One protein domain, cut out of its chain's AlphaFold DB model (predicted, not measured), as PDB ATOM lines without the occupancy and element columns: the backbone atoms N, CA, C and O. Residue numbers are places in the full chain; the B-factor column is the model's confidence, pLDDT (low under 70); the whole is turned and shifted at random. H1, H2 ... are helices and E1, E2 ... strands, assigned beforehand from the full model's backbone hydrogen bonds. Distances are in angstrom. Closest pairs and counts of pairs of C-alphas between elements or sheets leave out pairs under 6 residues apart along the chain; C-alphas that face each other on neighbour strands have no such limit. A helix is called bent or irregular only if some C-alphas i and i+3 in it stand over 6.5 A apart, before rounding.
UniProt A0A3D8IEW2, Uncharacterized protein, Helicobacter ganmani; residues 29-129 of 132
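What this domain is: This is residues 29 to 129 of the 132 residues of an uncharacterized protein of Helicobacter ganmani (UniProt A0A3D8IEW2). Two antiparallel helices, H1 and H2, lie side by side, and a small hairpin, E1 and E2, packs on H1. H3 begins on H2, touching it with residues 110 to 115 alone, and residues 116 to 129, of which 116 to 127 belong to H3, stick out as an arm. The printed part has 101 residues, in the order H1, E1, E2, H2, H3, mostly helix. It is only just compact, close to loose, with a radius of gyration of the C-alphas of 14.8 A, spanning 49 by 31 by 22 A.

Where its parts are: H1, residues 38 to 53, begins at C-alpha 38 (129.658, 87.732, 81.784) and measures 24.0 A; it is irregular, C-alphas 39 and 42 being 7.4 A apart. E1 is residues 66 to 69, E2 74 to 76. H2, residues 85 to 100, measures 21.6 A. H3, residues 109 to 127, measures 27.0 A and ends at C-alpha 127 (120.609, 108.060, 53.481).

How they stand to each other: H1 and H2 touch, closest at the C-alphas of His 52 and Gln 89, 6.7 A, at a shallow tilt of 6 degrees, opposite ways. The closest C-alphas of H1 and E2 are Glu 43 and Leu 74, 6.9 A. In the antiparallel hairpin E1 and E2, N 67 and O 75 are within hydrogen-bond range, 2.9 A. H3 touches H2 with residues 110 to 115 alone, closest at the C-alphas of Ala 90 and Tyr 111, 4.7 A, at a steep tilt of 57 degrees. H1 and H3 are apart. Every O i to N i+4 pair is within range in H2 and H3, and 10 of 12 in H1.

The domain as a whole: The farthest C-alphas, Lys 71 and Arg 128, are 50.7 A apart. The printed part has no cut; the link H1 to E1 is long. Residue 82 is under pLDDT 70.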
ATOM      1  N   THR A  29     133.476  97.803  94.371       91.75
ATOM      2  CA  THR A  29     134.172  97.802  93.079       91.75
ATOM      3  C   THR A  29     133.149  97.998  91.969       91.75
ATOM      4  O   THR A  29     132.126  97.316  91.947       91.75
ATOM      5  N   GLN A  30     133.389  98.944  91.060       93.19
ATOM      6  CA  GLN A  30     132.540  99.126  89.878       93.19
ATOM      7  C   GLN A  30     132.713  97.954  88.910       93.19
ATOM      8  O   GLN A  30     133.824  97.445  88.757       93.19
ATOM      9  N   LEU A  31     131.640  97.553  88.221       93.06
ATOM     10  CA  LEU A  31     131.723  96.483  87.221       93.06
ATOM     11  C   LEU A  31     132.644  96.847  86.048       93.06
ATOM     12  O   LEU A  31     133.229  95.953  85.446       93.06
ATOM     13  N   SER A  32     132.817  98.136  85.744       92.25
ATOM     14  CA  SER A  32     133.758  98.618  84.722       92.25
ATOM     15  C   SER A  32     135.217  98.221  84.979       92.25
ATOM     16  O   SER A  32     136.000  98.163  84.035       92.25
ATOM     17  N   ASN A  33     135.583  97.901  86.226       93.50
ATOM     18  CA  ASN A  33     136.937  97.477  86.587       93.50
ATOM     19  C   ASN A  33     137.209  95.988  86.303       93.50
ATOM     20  O   ASN A  33     138.338  95.530  86.483       93.50
ATOM     21  N   PHE A  34     136.199  95.221  85.890       91.62
ATOM     22  CA  PHE A  34     136.345  93.804  85.568       91.62
ATOM     23  C   PHE A  34     136.564  93.625  84.067       91.62
ATOM     24  O   PHE A  34     135.873  94.228  83.249       91.62
ATOM     25  N   TRP A  35     137.511  92.758  83.700       91.69
ATOM     26  CA  TRP A  35     137.767  92.424  82.296       91.69
ATOM     27  C   TRP A  35     136.628  91.605  81.675       91.69
ATOM     28  O   TRP A  35     136.289  91.805  80.511       91.69
ATOM     29  N   ASP A  36     136.016  90.717  82.463       92.06
ATOM     30  CA  ASP A  36     134.852  89.933  82.060       92.06
ATOM     31  C   ASP A  36     133.705  90.125  83.054       92.06
ATOM     32  O   ASP A  36     133.816  89.814  84.241       92.06
ATOM     33  N   ILE A  37     132.586  90.639  82.545       92.56
ATOM     34  CA  ILE A  37     131.353  90.868  83.304       92.56
ATOM     35  C   ILE A  37     130.289  89.794  83.040       92.56
ATOM     36  O   ILE A  37     129.207  89.851  83.626       92.56
ATOM     37  N   THR A  38     130.576  88.814  82.173       93.44
ATOM     38  CA  THR A  38     129.658  87.732  81.784       93.44
ATOM     39  C   THR A  38     129.006  87.022  82.980       93.44
ATOM     40  O   THR A  38     127.792  86.792  82.929       93.44
ATOM     41  N   PRO A  39     129.723  86.737  84.091       94.25
ATOM     42  CA  PRO A  39     129.121  86.107  85.269       94.25
ATOM     43  C   PRO A  39     127.955  86.901  85.882       94.25
ATOM     44  O   PRO A  39     127.041  86.312  86.456       94.25
ATOM     45  N   TYR A  40     127.949  88.228  85.721       94.12
ATOM     46  CA  TYR A  40     126.983  89.125  86.356       94.12
ATOM     47  C   TYR A  40     125.771  89.447  85.475       94.12
ATOM     48  O   TYR A  40     124.814  90.043  85.961       94.12
ATOM     49  N   LEU A  41     125.745  89.038  84.200       94.62
ATOM     50  CA  LEU A  41     124.679  89.405  83.251       94.62
ATOM     51  C   LEU A  41     123.277  89.011  83.729       94.62
ATOM     52  O   LEU A  41     122.321  89.780  83.603       94.62
ATOM     53  N   LYS A  42     123.148  87.821  84.326       94.31
ATOM     54  CA  LYS A  42     121.873  87.359  84.888       94.31
ATOM     55  C   LYS A  42     121.441  88.218  86.078       94.31
ATOM     56  O   LYS A  42     120.262  88.540  86.206       94.31
ATOM     57  N   GLU A  43     122.385  88.595  86.936       95.31
ATOM     58  CA  GLU A  43     122.108  89.434  88.101       95.31
ATOM     59  C   GLU A  43     121.769  90.871  87.693       95.31
ATOM     60  O   GLU A  43     120.823  91.434  88.237       95.31
ATOM     61  N   ILE A  44     122.441  91.420  86.671       95.81
ATOM     62  CA  ILE A  44     122.107  92.712  86.054       95.81
ATOM     63  C   ILE A  44     120.650  92.706  85.582       95.81
ATOM     64  O   ILE A  44     119.883  93.596  85.948       95.81
ATOM     65  N   SER A  45     120.243  91.689  84.813       95.50
ATOM     66  CA  SER A  45     118.863  91.578  84.325       95.50
ATOM     67  C   SER A  45     117.854  91.548  85.480       95.50
ATOM     68  O   SER A  45     116.929  92.359  85.527       95.50
ATOM     69  N   ASN A  46     118.087  90.684  86.475       95.69
ATOM     70  CA  ASN A  46     117.219  90.568  87.651       95.69
ATOM     71  C   ASN A  46     117.135  91.876  88.449       95.69
ATOM     72  O   ASN A  46     116.070  92.229  88.960       95.69
ATOM     73  N   LEU A  47     118.252  92.594  88.570       95.69
ATOM     74  CA  LEU A  47     118.318  93.872  89.261       95.69
ATOM     75  C   LEU A  47     117.480  94.936  88.544       95.69
ATOM     76  O   LEU A  47     116.754  95.667  89.214       95.69
ATOM     77  N   ILE A  48     117.516  94.986  87.209       95.44
ATOM     78  CA  ILE A  48     116.694  95.910  86.415       95.44
ATOM     79  C   ILE A  48     115.208  95.551  86.485       95.44
ATOM     80  O   ILE A  48     114.388  96.439  86.710       95.44
ATOM     81  N   VAL A  49     114.846  94.267  86.409       94.94
ATOM     82  CA  VAL A  49     113.452  93.825  86.616       94.94
ATOM     83  C   VAL A  49     112.946  94.254  87.995       94.94
ATOM     84  O   VAL A  49     111.846  94.794  88.125       94.94
ATOM     85  N   LYS A  50     113.769  94.066  89.033       95.25
ATOM     86  CA  LYS A  50     113.440  94.477  90.400       95.25
ATOM     87  C   LYS A  50     113.336  95.997  90.542       95.25
ATOM     88  O   LYS A  50     112.474  96.482  91.262       95.25
ATOM     89  N   LEU A  51     114.193  96.754  89.860       94.25
ATOM     90  CA  LEU A  51     114.122  98.213  89.838       94.25
ATOM     91  C   LEU A  51     112.809  98.688  89.198       94.25
ATOM     92  O   LEU A  51     112.110  99.531  89.759       94.25
ATOM     93  N   HIS A  52     112.440  98.094  88.061       93.62
ATOM     94  CA  HIS A  52     111.219  98.432  87.330       93.62
ATOM     95  C   HIS A  52     109.953  98.075  88.109       93.62
ATOM     96  O   HIS A  52     108.983  98.835  88.067       93.62
ATOM     97  N   SER A  53     109.962  96.973  88.868       92.62
ATOM     98  CA  SER A  53     108.823  96.579  89.709       92.62
ATOM     99  C   SER A  53     108.576  97.530  90.885       92.62
ATOM    100  O   SER A  53     107.445  97.625  91.358       92.62
ATOM    101  N   TYR A  54     109.590  98.291  91.307       92.56
ATOM    102  CA  TYR A  54     109.443  99.375  92.283       92.56
ATOM    103  C   TYR A  54     109.017 100.713  91.669       92.56
ATOM    104  O   TYR A  54     108.951 101.712  92.381       92.56
ATOM    105  N   GLY A  55     108.710 100.757  90.370       90.62
ATOM    106  CA  GLY A  55     108.324 101.997  89.703       90.62
ATOM    107  C   GLY A  55     109.499 102.948  89.464       90.62
ATOM    108  O   GLY A  55     109.295 104.153  89.363       90.62
ATOM    109  N   LEU A  56     110.719 102.415  89.382       92.81
ATOM    110  CA  LEU A  56     111.942 103.169  89.117       92.81
ATOM    111  C   LEU A  56     112.582 102.717  87.800       92.81
ATOM    112  O   LEU A  56     112.229 101.678  87.232       92.81
ATOM    113  N   ALA A  57     113.527 103.508  87.308       94.25
ATOM    114  CA  ALA A  57     114.397 103.173  86.190       94.25
ATOM    115  C   ALA A  57     115.811 103.689  86.483       94.25
ATOM    116  O   ALA A  57     116.004 104.505  87.381       94.25
ATOM    117  N   SER A  58     116.809 103.218  85.743       93.31
ATOM    118  CA  SER A  58     118.134 103.853  85.778       93.31
ATOM    119  C   SER A  58     118.220 104.922  84.697       93.31
ATOM    120  O   SER A  58     118.624 106.049  84.950       93.31
ATOM    121  N   ASN A  59     117.756 104.585  83.492       92.44
ATOM    122  CA  ASN A  59     117.916 105.341  82.255       92.44
ATOM    123  C   ASN A  59     119.391 105.582  81.860       92.44
ATOM    124  O   ASN A  59     119.637 106.291  80.883       92.44
ATOM    125  N   ASP A  60     120.344 104.956  82.563       92.31
ATOM    126  CA  ASP A  60     121.781 105.045  82.317       92.31
ATOM    127  C   ASP A  60     122.492 103.703  82.593       92.31
ATOM    128  O   ASP A  60     123.302 103.534  83.505       92.31
ATOM    129  N   ILE A  61     122.170 102.698  81.774       93.75
ATOM    130  CA  ILE A  61     122.699 101.327  81.884       93.75
ATOM    131  C   ILE A  61     124.137 101.234  81.346       93.75
ATOM    132  O   ILE A  61     124.362 100.846  80.197       93.75
ATOM    133  N   TRP A  62     125.097 101.580  82.202       93.00
ATOM    134  CA  TRP A  62     126.542 101.510  81.956       93.00
ATOM    135  C   TRP A  62     127.229 100.728  83.074       93.00
ATOM    136  O   TRP A  62     126.772 100.738  84.215       93.00
ATOM    137  N   SER A  63     128.357 100.077  82.781       91.50
ATOM    138  CA  SER A  63     129.077  99.236  83.752       91.50
ATOM    139  C   SER A  63     129.589 100.010  84.974       91.50
ATOM    140  O   SER A  63     129.732  99.426  86.043       91.50
ATOM    141  N   GLU A  64     129.813 101.317  84.848       91.25
ATOM    142  CA  GLU A  64     130.236 102.205  85.943       91.25
ATOM    143  C   GLU A  64     129.129 102.453  86.983       91.25
ATOM    144  O   GLU A  64     129.431 102.699  88.156       91.25
ATOM    145  N   ASN A  65     127.862 102.320  86.570       94.25
ATOM    146  CA  ASN A  65     126.682 102.479  87.425       94.25
ATOM    147  C   ASN A  65     126.286 101.184  88.141       94.25
ATOM    148  O   ASN A  65     125.357 101.167  88.950       94.25
ATOM    149  N   PHE A  66     127.012 100.097  87.895       94.88
ATOM    150  CA  PHE A  66     126.875  98.863  88.647       94.88
ATOM    151  C   PHE A  66     128.069  98.678  89.575       94.88
ATOM    152  O   PHE A  66     129.225  98.807  89.172       94.88
ATOM    153  N   ILE A  67     127.788  98.344  90.828       94.00
ATOM    154  CA  ILE A  67     128.795  98.154  91.868       94.00
ATOM    155  C   ILE A  67     128.605  96.793  92.533       94.00
ATOM    156  O   ILE A  67     127.477  96.364  92.778       94.00
ATOM    157  N   LEU A  68     129.712  96.143  92.871       94.25
ATOM    158  CA  LEU A  68     129.748  94.986  93.757       94.25
ATOM    159  C   LEU A  68     130.106  95.461  95.158       94.25
ATOM    160  O   LEU A  68     131.088  96.185  95.336       94.25
ATOM    161  N   ASP A  69     129.288  95.090  96.142       90.31
ATOM    162  CA  ASP A  69     129.617  95.334  97.545       90.31
ATOM    163  C   ASP A  69     130.621  94.303  98.088       90.31
ATOM    164  O   ASP A  69     130.952  93.314  97.435       90.31
ATOM    165  N   SER A  70     131.088  94.512  99.320       86.25
ATOM    166  CA  SER A  70     132.029  93.615 100.008       86.25
ATOM    167  C   SER A  70     131.514  92.180 100.225       86.25
ATOM    168  O   SER A  70     132.230  91.353 100.784       86.25
ATOM    169  N   LYS A  71     130.254  91.887  99.882       87.44
ATOM    170  CA  LYS A  71     129.629  90.559  99.943       87.44
ATOM    171  C   LYS A  71     129.302  90.028  98.543       87.44
ATOM    172  O   LYS A  71     128.453  89.143  98.438       87.44
ATOM    173  N   GLU A  72     129.921  90.599  97.510       86.19
ATOM    174  CA  GLU A  72     129.747  90.245  96.097       86.19
ATOM    175  C   GLU A  72     128.308  90.402  95.593       86.19
ATOM    176  O   GLU A  72     127.882  89.716  94.671       86.19
ATOM    177  N   ARG A  73     127.524  91.308  96.192       90.62
ATOM    178  CA  ARG A  73     126.150  91.562  95.746       90.62
ATOM    179  C   ARG A  73     126.134  92.712  94.768       90.62
ATOM    180  O   ARG A  73     126.641  93.795  95.084       90.62
ATOM    181  N   LEU A  74     125.475  92.508  93.633       94.38
ATOM    182  CA  LEU A  74     125.332  93.552  92.640       94.38
ATOM    183  C   LEU A  74     124.323  94.609  93.099       94.38
ATOM    184  O   LEU A  74     123.220  94.315  93.573       94.38
ATOM    185  N   LYS A  75     124.699  95.874  92.943       93.44
ATOM    186  CA  LYS A  75     123.839  97.033  93.177       93.44
ATOM    187  C   LYS A  75     123.960  97.989  92.002       93.44
ATOM    188  O   LYS A  75     124.995  98.050  91.347       93.44
ATOM    189  N   ILE A  76     122.903  98.754  91.782       93.62
ATOM    190  CA  ILE A  76     122.857  99.825  90.796       93.62
ATOM    191  C   ILE A  76     122.849 101.158  91.539       93.62
ATOM    192  O   ILE A  76     122.232 101.280  92.603       93.62
ATOM    193  N   ILE A  77     123.587 102.120  91.010       91.06
ATOM    194  CA  ILE A  77     123.602 103.509  91.458       91.06
ATOM    195  C   ILE A  77     123.034 104.393  90.352       91.06
ATOM    196  O   ILE A  77     122.828 103.921  89.240       91.06
ATOM    197  N   ASP A  78     122.790 105.655  90.692       87.69
ATOM    198  CA  ASP A  78     122.203 106.645  89.790       87.69
ATOM    199  C   ASP A  78     120.835 106.200  89.240       87.69
ATOM    200  O   ASP A  78     120.684 105.605  88.170       87.69
ATOM    201  N   LEU A  79     119.817 106.404  90.077       90.12
ATOM    202  CA  LEU A  79     118.439 106.045  89.771       90.12
ATOM    203  C   LEU A  79     117.693 107.270  89.262       90.12
ATOM    204  O   LEU A  79     117.838 108.364  89.802       90.12
ATOM    205  N   SER A  80     116.833 107.050  88.278       82.56
ATOM    206  CA  SER A  80     115.963 108.070  87.722       82.56
ATOM    207  C   SER A  80     114.501 107.746  88.013       82.56
ATOM    208  O   SER A  80     113.996 106.660  87.714       82.56
ATOM    209  N   ASP A  81     113.810 108.731  88.569       72.12
ATOM    210  CA  ASP A  81     112.353 108.810  88.666       72.12
ATOM    211  C   ASP A  81     111.778 109.897  87.734       72.12
ATOM    212  O   ASP A  81     110.568 110.129  87.694       72.12
ATOM    213  N   ASN A  82     112.639 110.563  86.955       63.09
ATOM    214  CA  ASN A  82     112.280 111.771  86.228       63.09
ATOM    215  C   ASN A  82     111.524 111.471  84.923       63.09
ATOM    216  O   ASN A  82     112.069 110.937  83.955       63.09
ATOM    217  N   GLY A  83     110.269 111.928  84.857       71.62
ATOM    218  CA  GLY A  83     109.464 111.994  83.636       71.62
ATOM    219  C   GLY A  83     108.580 110.770  83.374       71.62
ATOM    220  O   GLY A  83     107.919 110.243  84.264       71.62
ATOM    221  N   PHE A  84     108.498 110.350  82.106       86.81
ATOM    222  CA  PHE A  84     107.683 109.207  81.684       86.81
ATOM    223  C   PHE A  84     108.414 107.892  81.983       86.81
ATOM    224  O   PHE A  84     109.129 107.377  81.124       86.81
ATOM    225  N   LEU A  85     108.195 107.327  83.173       89.75
ATOM    226  CA  LEU A  85     108.826 106.086  83.646       89.75
ATOM    227  C   LEU A  85     108.858 104.964  82.592       89.75
ATOM    228  O   LEU A  85     109.888 104.328  82.393       89.75
ATOM    229  N   SER A  86     107.764 104.752  81.858       89.38
ATOM    230  CA  SER A  86     107.677 103.721  80.814       89.38
ATOM    231  C   SER A  86     108.685 103.904  79.671       89.38
ATOM    232  O   SER A  86     109.119 102.920  79.070       89.38
ATOM    233  N   ILE A  87     109.068 105.149  79.367       90.69
ATOM    234  CA  ILE A  87     110.108 105.492  78.390       90.69
ATOM    235  C   ILE A  87     111.487 105.186  78.974       90.69
ATOM    236  O   ILE A  87     112.304 104.581  78.285       90.69
ATOM    237  N   CYS A  88     111.734 105.556  80.232       92.44
ATOM    238  CA  CYS A  88     112.994 105.275  80.923       92.44
ATOM    239  C   CYS A  88     113.245 103.765  81.032       92.44
ATOM    240  O   CYS A  88     114.295 103.282  80.624       92.44
ATOM    241  N   GLN A  89     112.239 102.998  81.455       93.44
ATOM    242  CA  GLN A  89     112.315 101.537  81.517       93.44
ATOM    243  C   GLN A  89     112.541 100.912  80.133       93.44
ATOM    244  O   GLN A  89     113.311  99.967  79.980       93.44
ATOM    245  N   ALA A  90     111.904 101.452  79.091       93.19
ATOM    246  CA  ALA A  90     112.146 101.008  77.725       93.19
ATOM    247  C   ALA A  90     113.580 101.314  77.254       93.19
ATOM    248  O   ALA A  90     114.179 100.485  76.567       93.19
ATOM    249  N   ASN A  91     114.139 102.469  77.625       92.94
ATOM    250  CA  ASN A  91     115.534 102.804  77.344       92.94
ATOM    251  C   ASN A  91     116.496 101.856  78.066       92.94
ATOM    252  O   ASN A  91     117.438 101.393  77.424       92.94
ATOM    253  N   ASP A  92     116.226 101.506  79.330       94.69
ATOM    254  CA  ASP A  92     117.018 100.522  80.078       94.69
ATOM    255  C   ASP A  92     117.101  99.202  79.316       94.69
ATOM    256  O   ASP A  92     118.187  98.689  79.058       94.69
ATOM    257  N   TRP A  93     115.960  98.686  78.857       95.56
ATOM    258  CA  TRP A  93     115.912  97.448  78.083       95.56
ATOM    259  C   TRP A  93     116.642  97.530  76.740       95.56
ATOM    260  O   TRP A  93     117.260  96.560  76.297       95.56
ATOM    261  N   LEU A  94     116.578  98.677  76.060       94.69
ATOM    262  CA  LEU A  94     117.313  98.885  74.812       94.69
ATOM    263  C   LEU A  94     118.825  98.965  75.050       94.69
ATOM    264  O   LEU A  94     119.591  98.436  74.244       94.69
ATOM    265  N   ALA A  95     119.250  99.593  76.145       94.50
ATOM    266  CA  ALA A  95     120.648  99.665  76.545       94.50
ATOM    267  C   ALA A  95     121.176  98.290  76.984       94.50
ATOM    268  O   ALA A  95     122.227  97.869  76.503       94.50
ATOM    269  N   LEU A  96     120.400  97.537  77.771       95.69
ATOM    270  CA  LEU A  96     120.690  96.149  78.141       95.69
ATOM    271  C   LEU A  96     120.923  95.265  76.915       95.69
ATOM    272  O   LEU A  96     121.937  94.572  76.822       95.69
ATOM    273  N   LYS A  97     120.037  95.355  75.921       95.12
ATOM    274  CA  LYS A  97     120.197  94.618  74.667       95.12
ATOM    275  C   LYS A  97     121.453  95.038  73.907       95.12
ATOM    276  O   LYS A  97     122.147  94.188  73.358       95.12
ATOM    277  N   ARG A  98     121.733  96.341  73.843       92.81
ATOM    278  CA  ARG A  98     122.847  96.896  73.064       92.81
ATOM    279  C   ARG A  98     124.212  96.554  73.657       92.81
ATOM    280  O   ARG A  98     125.107  96.201  72.899       92.81
ATOM    281  N   PHE A  99     124.377  96.729  74.963       91.94
ATOM    282  CA  PHE A  99     125.681  96.638  75.623       91.94
ATOM    283  C   PHE A  99     125.956  95.255  76.205       91.94
ATOM    284  O   PHE A  99     127.108  94.845  76.270       91.94
ATOM    285  N   TYR A 100     124.905  94.527  76.585       93.31
ATOM    286  CA  TYR A 100     125.028  93.273  77.325       93.31
ATOM    287  C   TYR A 100     124.371  92.084  76.612       93.31
ATOM    288  O   TYR A 100     124.425  90.963  77.109       93.31
ATOM    289  N   GLY A 101     123.713  92.308  75.467       93.44
ATOM    290  CA  GLY A 101     122.984  91.260  74.745       93.44
ATOM    291  C   GLY A 101     121.757  90.721  75.492       93.44
ATOM    292  O   GLY A 101     121.201  89.703  75.090       93.44
ATOM    293  N   ILE A 102     121.321  91.384  76.568       93.44
ATOM    294  CA  ILE A 102     120.202  90.939  77.407       93.44
ATOM    295  C   ILE A 102     118.883  91.363  76.754       93.44
ATOM    296  O   ILE A 102     118.637  92.547  76.517       93.44
ATOM    297  N   GLU A 103     118.015  90.396  76.459       92.56
ATOM    298  CA  GLU A 103     116.677  90.682  75.941       92.56
ATOM    299  C   GLU A 103     115.714  91.137  77.042       92.56
ATOM    300  O   GLU A 103     115.805  90.714  78.193       92.56
ATOM    301  N   ALA A 104     114.755  91.981  76.659       88.75
ATOM    302  CA  ALA A 104     113.686  92.405  77.550       88.75
ATOM    303  C   ALA A 104     112.730  91.256  77.865       88.75
ATOM    304  O   ALA A 104     112.219  90.623  76.939       88.75
ATOM    305  N   GLU A 105     112.431  91.065  79.151       81.62
ATOM    306  CA  GLU A 105     111.447  90.079  79.610       81.62
ATOM    307  C   GLU A 105     110.035  90.447  79.134       81.62
ATOM    308  O   GLU A 105     109.310  89.608  78.611       81.62
ATOM    309  N   ASN A 106     109.679  91.734  79.224       78.62
ATOM    310  CA  ASN A 106     108.413  92.271  78.735       78.62
ATOM    311  C   ASN A 106     108.650  93.540  77.907       78.62
ATOM    312  O   ASN A 106     109.213  94.526  78.384       78.62
ATOM    313  N   LYS A 107     108.203  93.530  76.646       86.12
ATOM    314  CA  LYS A 107     108.377  94.648  75.706       86.12
ATOM    315  C   LYS A 107     107.134  95.537  75.734       86.12
ATOM    316  O   LYS A 107     106.088  95.170  75.208       86.12
ATOM    317  N   SER A 108     107.243  96.712  76.353       85.62
ATOM    318  CA  SER A 108     106.154  97.700  76.377       85.62
ATOM    319  C   SER A 108     105.921  98.324  74.991       85.62
ATOM    320  O   SER A 108     106.796  98.307  74.127       85.62
ATOM    321  N   ILE A 109     104.763  98.957  74.771       87.75
ATOM    322  CA  ILE A 109     104.499  99.707  73.523       87.75
ATOM    323  C   ILE A 109     105.580 100.779  73.293       87.75
ATOM    324  O   ILE A 109     106.057 100.963  72.173       87.75
ATOM    325  N   PHE A 110     106.034 101.438  74.365       87.88
ATOM    326  CA  PHE A 110     107.111 102.426  74.307       87.88
ATOM    327  C   PHE A 110     108.445 101.818  73.861       87.88
ATOM    328  O   PHE A 110     109.155 102.453  73.086       87.88
ATOM    329  N   TYR A 111     108.753 100.580  74.261       91.12
ATOM    330  CA  TYR A 111     109.929  99.859  73.767       91.12
ATOM    331  C   TYR A 111     109.920  99.749  72.238       91.12
ATOM    332  O   TYR A 111     110.896 100.125  71.583       91.12
ATOM    333  N   TYR A 112     108.800  99.318  71.651       91.25
ATOM    334  CA  TYR A 112     108.669  99.213  70.195       91.25
ATOM    335  C   TYR A 112     108.753 100.576  69.504       91.25
ATOM    336  O   TYR A 112     109.487 100.719  68.524       91.25
ATOM    337  N   LEU A 113     108.065 101.592  70.034       91.94
ATOM    338  CA  LEU A 113     108.086 102.949  69.480       91.94
ATOM    339  C   LEU A 113     109.498 103.548  69.472       91.94
ATOM    340  O   LEU A 113     109.932 104.105  68.462       91.94
ATOM    341  N   ILE A 114     110.237 103.418  70.577       90.81
ATOM    342  CA  ILE A 114     111.599 103.952  70.695       90.81
ATOM    343  C   ILE A 114     112.557 103.168  69.799       90.81
ATOM    344  O   ILE A 114     113.359 103.778  69.089       90.81
ATOM    345  N   SER A 115     112.449 101.837  69.779       89.88
ATOM    346  CA  SER A 115     113.248 100.985  68.896       89.88
ATOM    347  C   SER A 115     113.052 101.370  67.428       89.88
ATOM    348  O   SER A 115     114.026 101.590  66.705       89.88
ATOM    349  N   TRP A 116     111.798 101.532  66.993       92.69
ATOM    350  CA  TRP A 116     111.472 101.939  65.628       92.69
ATOM    351  C   TRP A 116     111.983 103.348  65.308       92.69
ATOM    352  O   TRP A 116     112.636 103.544  64.284       92.69
ATOM    353  N   ARG A 117     111.790 104.317  66.212       92.00
ATOM    354  CA  ARG A 117     112.340 105.677  66.076       92.00
ATOM    355  C   ARG A 117     113.859 105.659  65.895       92.00
ATOM    356  O   ARG A 117     114.389 106.390  65.057       92.00
ATOM    357  N   ASN A 118     114.569 104.850  66.682       89.62
ATOM    358  CA  ASN A 118     116.027 104.745  66.621       89.62
ATOM    359  C   ASN A 118     116.486 104.086  65.311       89.62
ATOM    360  O   ASN A 118     117.417 104.583  64.673       89.62
ATOM    361  N   ALA A 119     115.794 103.033  64.866       89.44
ATOM    362  CA  ALA A 119     116.040 102.391  63.577       89.44
ATOM    363  C   ALA A 119     115.808 103.363  62.410       89.44
ATOM    364  O   ALA A 119     116.671 103.507  61.545       89.44
ATOM    365  N   PHE A 120     114.700 104.108  62.436       91.81
ATOM    366  CA  PHE A 120     114.378 105.124  61.437       91.81
ATOM    367  C   PHE A 120     115.433 106.236  61.391       91.81
ATOM    368  O   PHE A 120     115.925 106.587  60.322       91.81
ATOM    369  N   ARG A 121     115.874 106.745  62.550       88.62
ATOM    370  CA  ARG A 121     116.974 107.723  62.627       88.62
ATOM    371  C   ARG A 121     118.286 107.179  62.063       88.62
ATOM    372  O   ARG A 121     119.009 107.916  61.400       88.62
ATOM    373  N   SER A 122     118.612 105.917  62.337       87.38
ATOM    374  CA  SER A 122     119.799 105.261  61.778       87.38
ATOM    375  C   SER A 122     119.712 105.156  60.254       87.38
ATOM    376  O   SER A 122     120.641 105.545  59.551       87.38
ATOM    377  N   TYR A 123     118.556 104.735  59.737       89.31
ATOM    378  CA  TYR A 123     118.281 104.679  58.305       89.31
ATOM    379  C   TYR A 123     118.409 106.056  57.634       89.31
ATOM    380  O   TYR A 123     119.117 106.196  56.639       89.31
ATOM    381  N   LEU A 124     117.825 107.103  58.228       89.50
ATOM    382  CA  LEU A 124     117.957 108.475  57.730       89.50
ATOM    383  C   LEU A 124     119.407 108.981  57.740       89.50
ATOM    384  O   LEU A 124     119.793 109.719  56.836       89.50
ATOM    385  N   ARG A 125     120.221 108.618  58.743       86.62
ATOM    386  CA  ARG A 125     121.652 108.982  58.771       86.62
ATOM    387  C   ARG A 125     122.412 108.346  57.611       86.62
ATOM    388  O   ARG A 125     123.122 109.067  56.912       86.62
ATOM    389  N   LYS A 126     122.163 107.057  57.349       88.00
ATOM    390  CA  LYS A 126     122.728 106.335  56.198       88.00
ATOM    391  C   LYS A 126     122.343 106.988  54.868       88.00
ATOM    392  O   LYS A 126     123.211 107.220  54.038       88.00
ATOM    393  N   LEU A 127     121.072 107.364  54.693       86.19
ATOM    394  CA  LEU A 127     120.609 108.060  53.481       86.19
ATOM    395  C   LEU A 127     121.269 109.430  53.272       86.19
ATOM    396  O   LEU A 127     121.440 109.867  52.141       86.19
ATOM    397  N   ARG A 128     121.642 110.119  54.354       85.00
ATOM    398  CA  ARG A 128     122.304 111.433  54.300       85.00
ATOM    399  C   ARG A 128     123.825 111.341  54.145       85.00
ATOM    400  O   ARG A 128     124.488 112.365  54.289       85.00
ATOM    401  N   GLY A 129     124.374 110.146  53.909       79.62
ATOM    402  CA  GLY A 129     125.813 109.926  53.738       79.62
ATOM    403  C   GLY A 129     126.642 110.203  54.994       79.62
ATOM    404  O   GLY A 129     127.850 110.379  54.898       79.62
TER     405      GLY A 129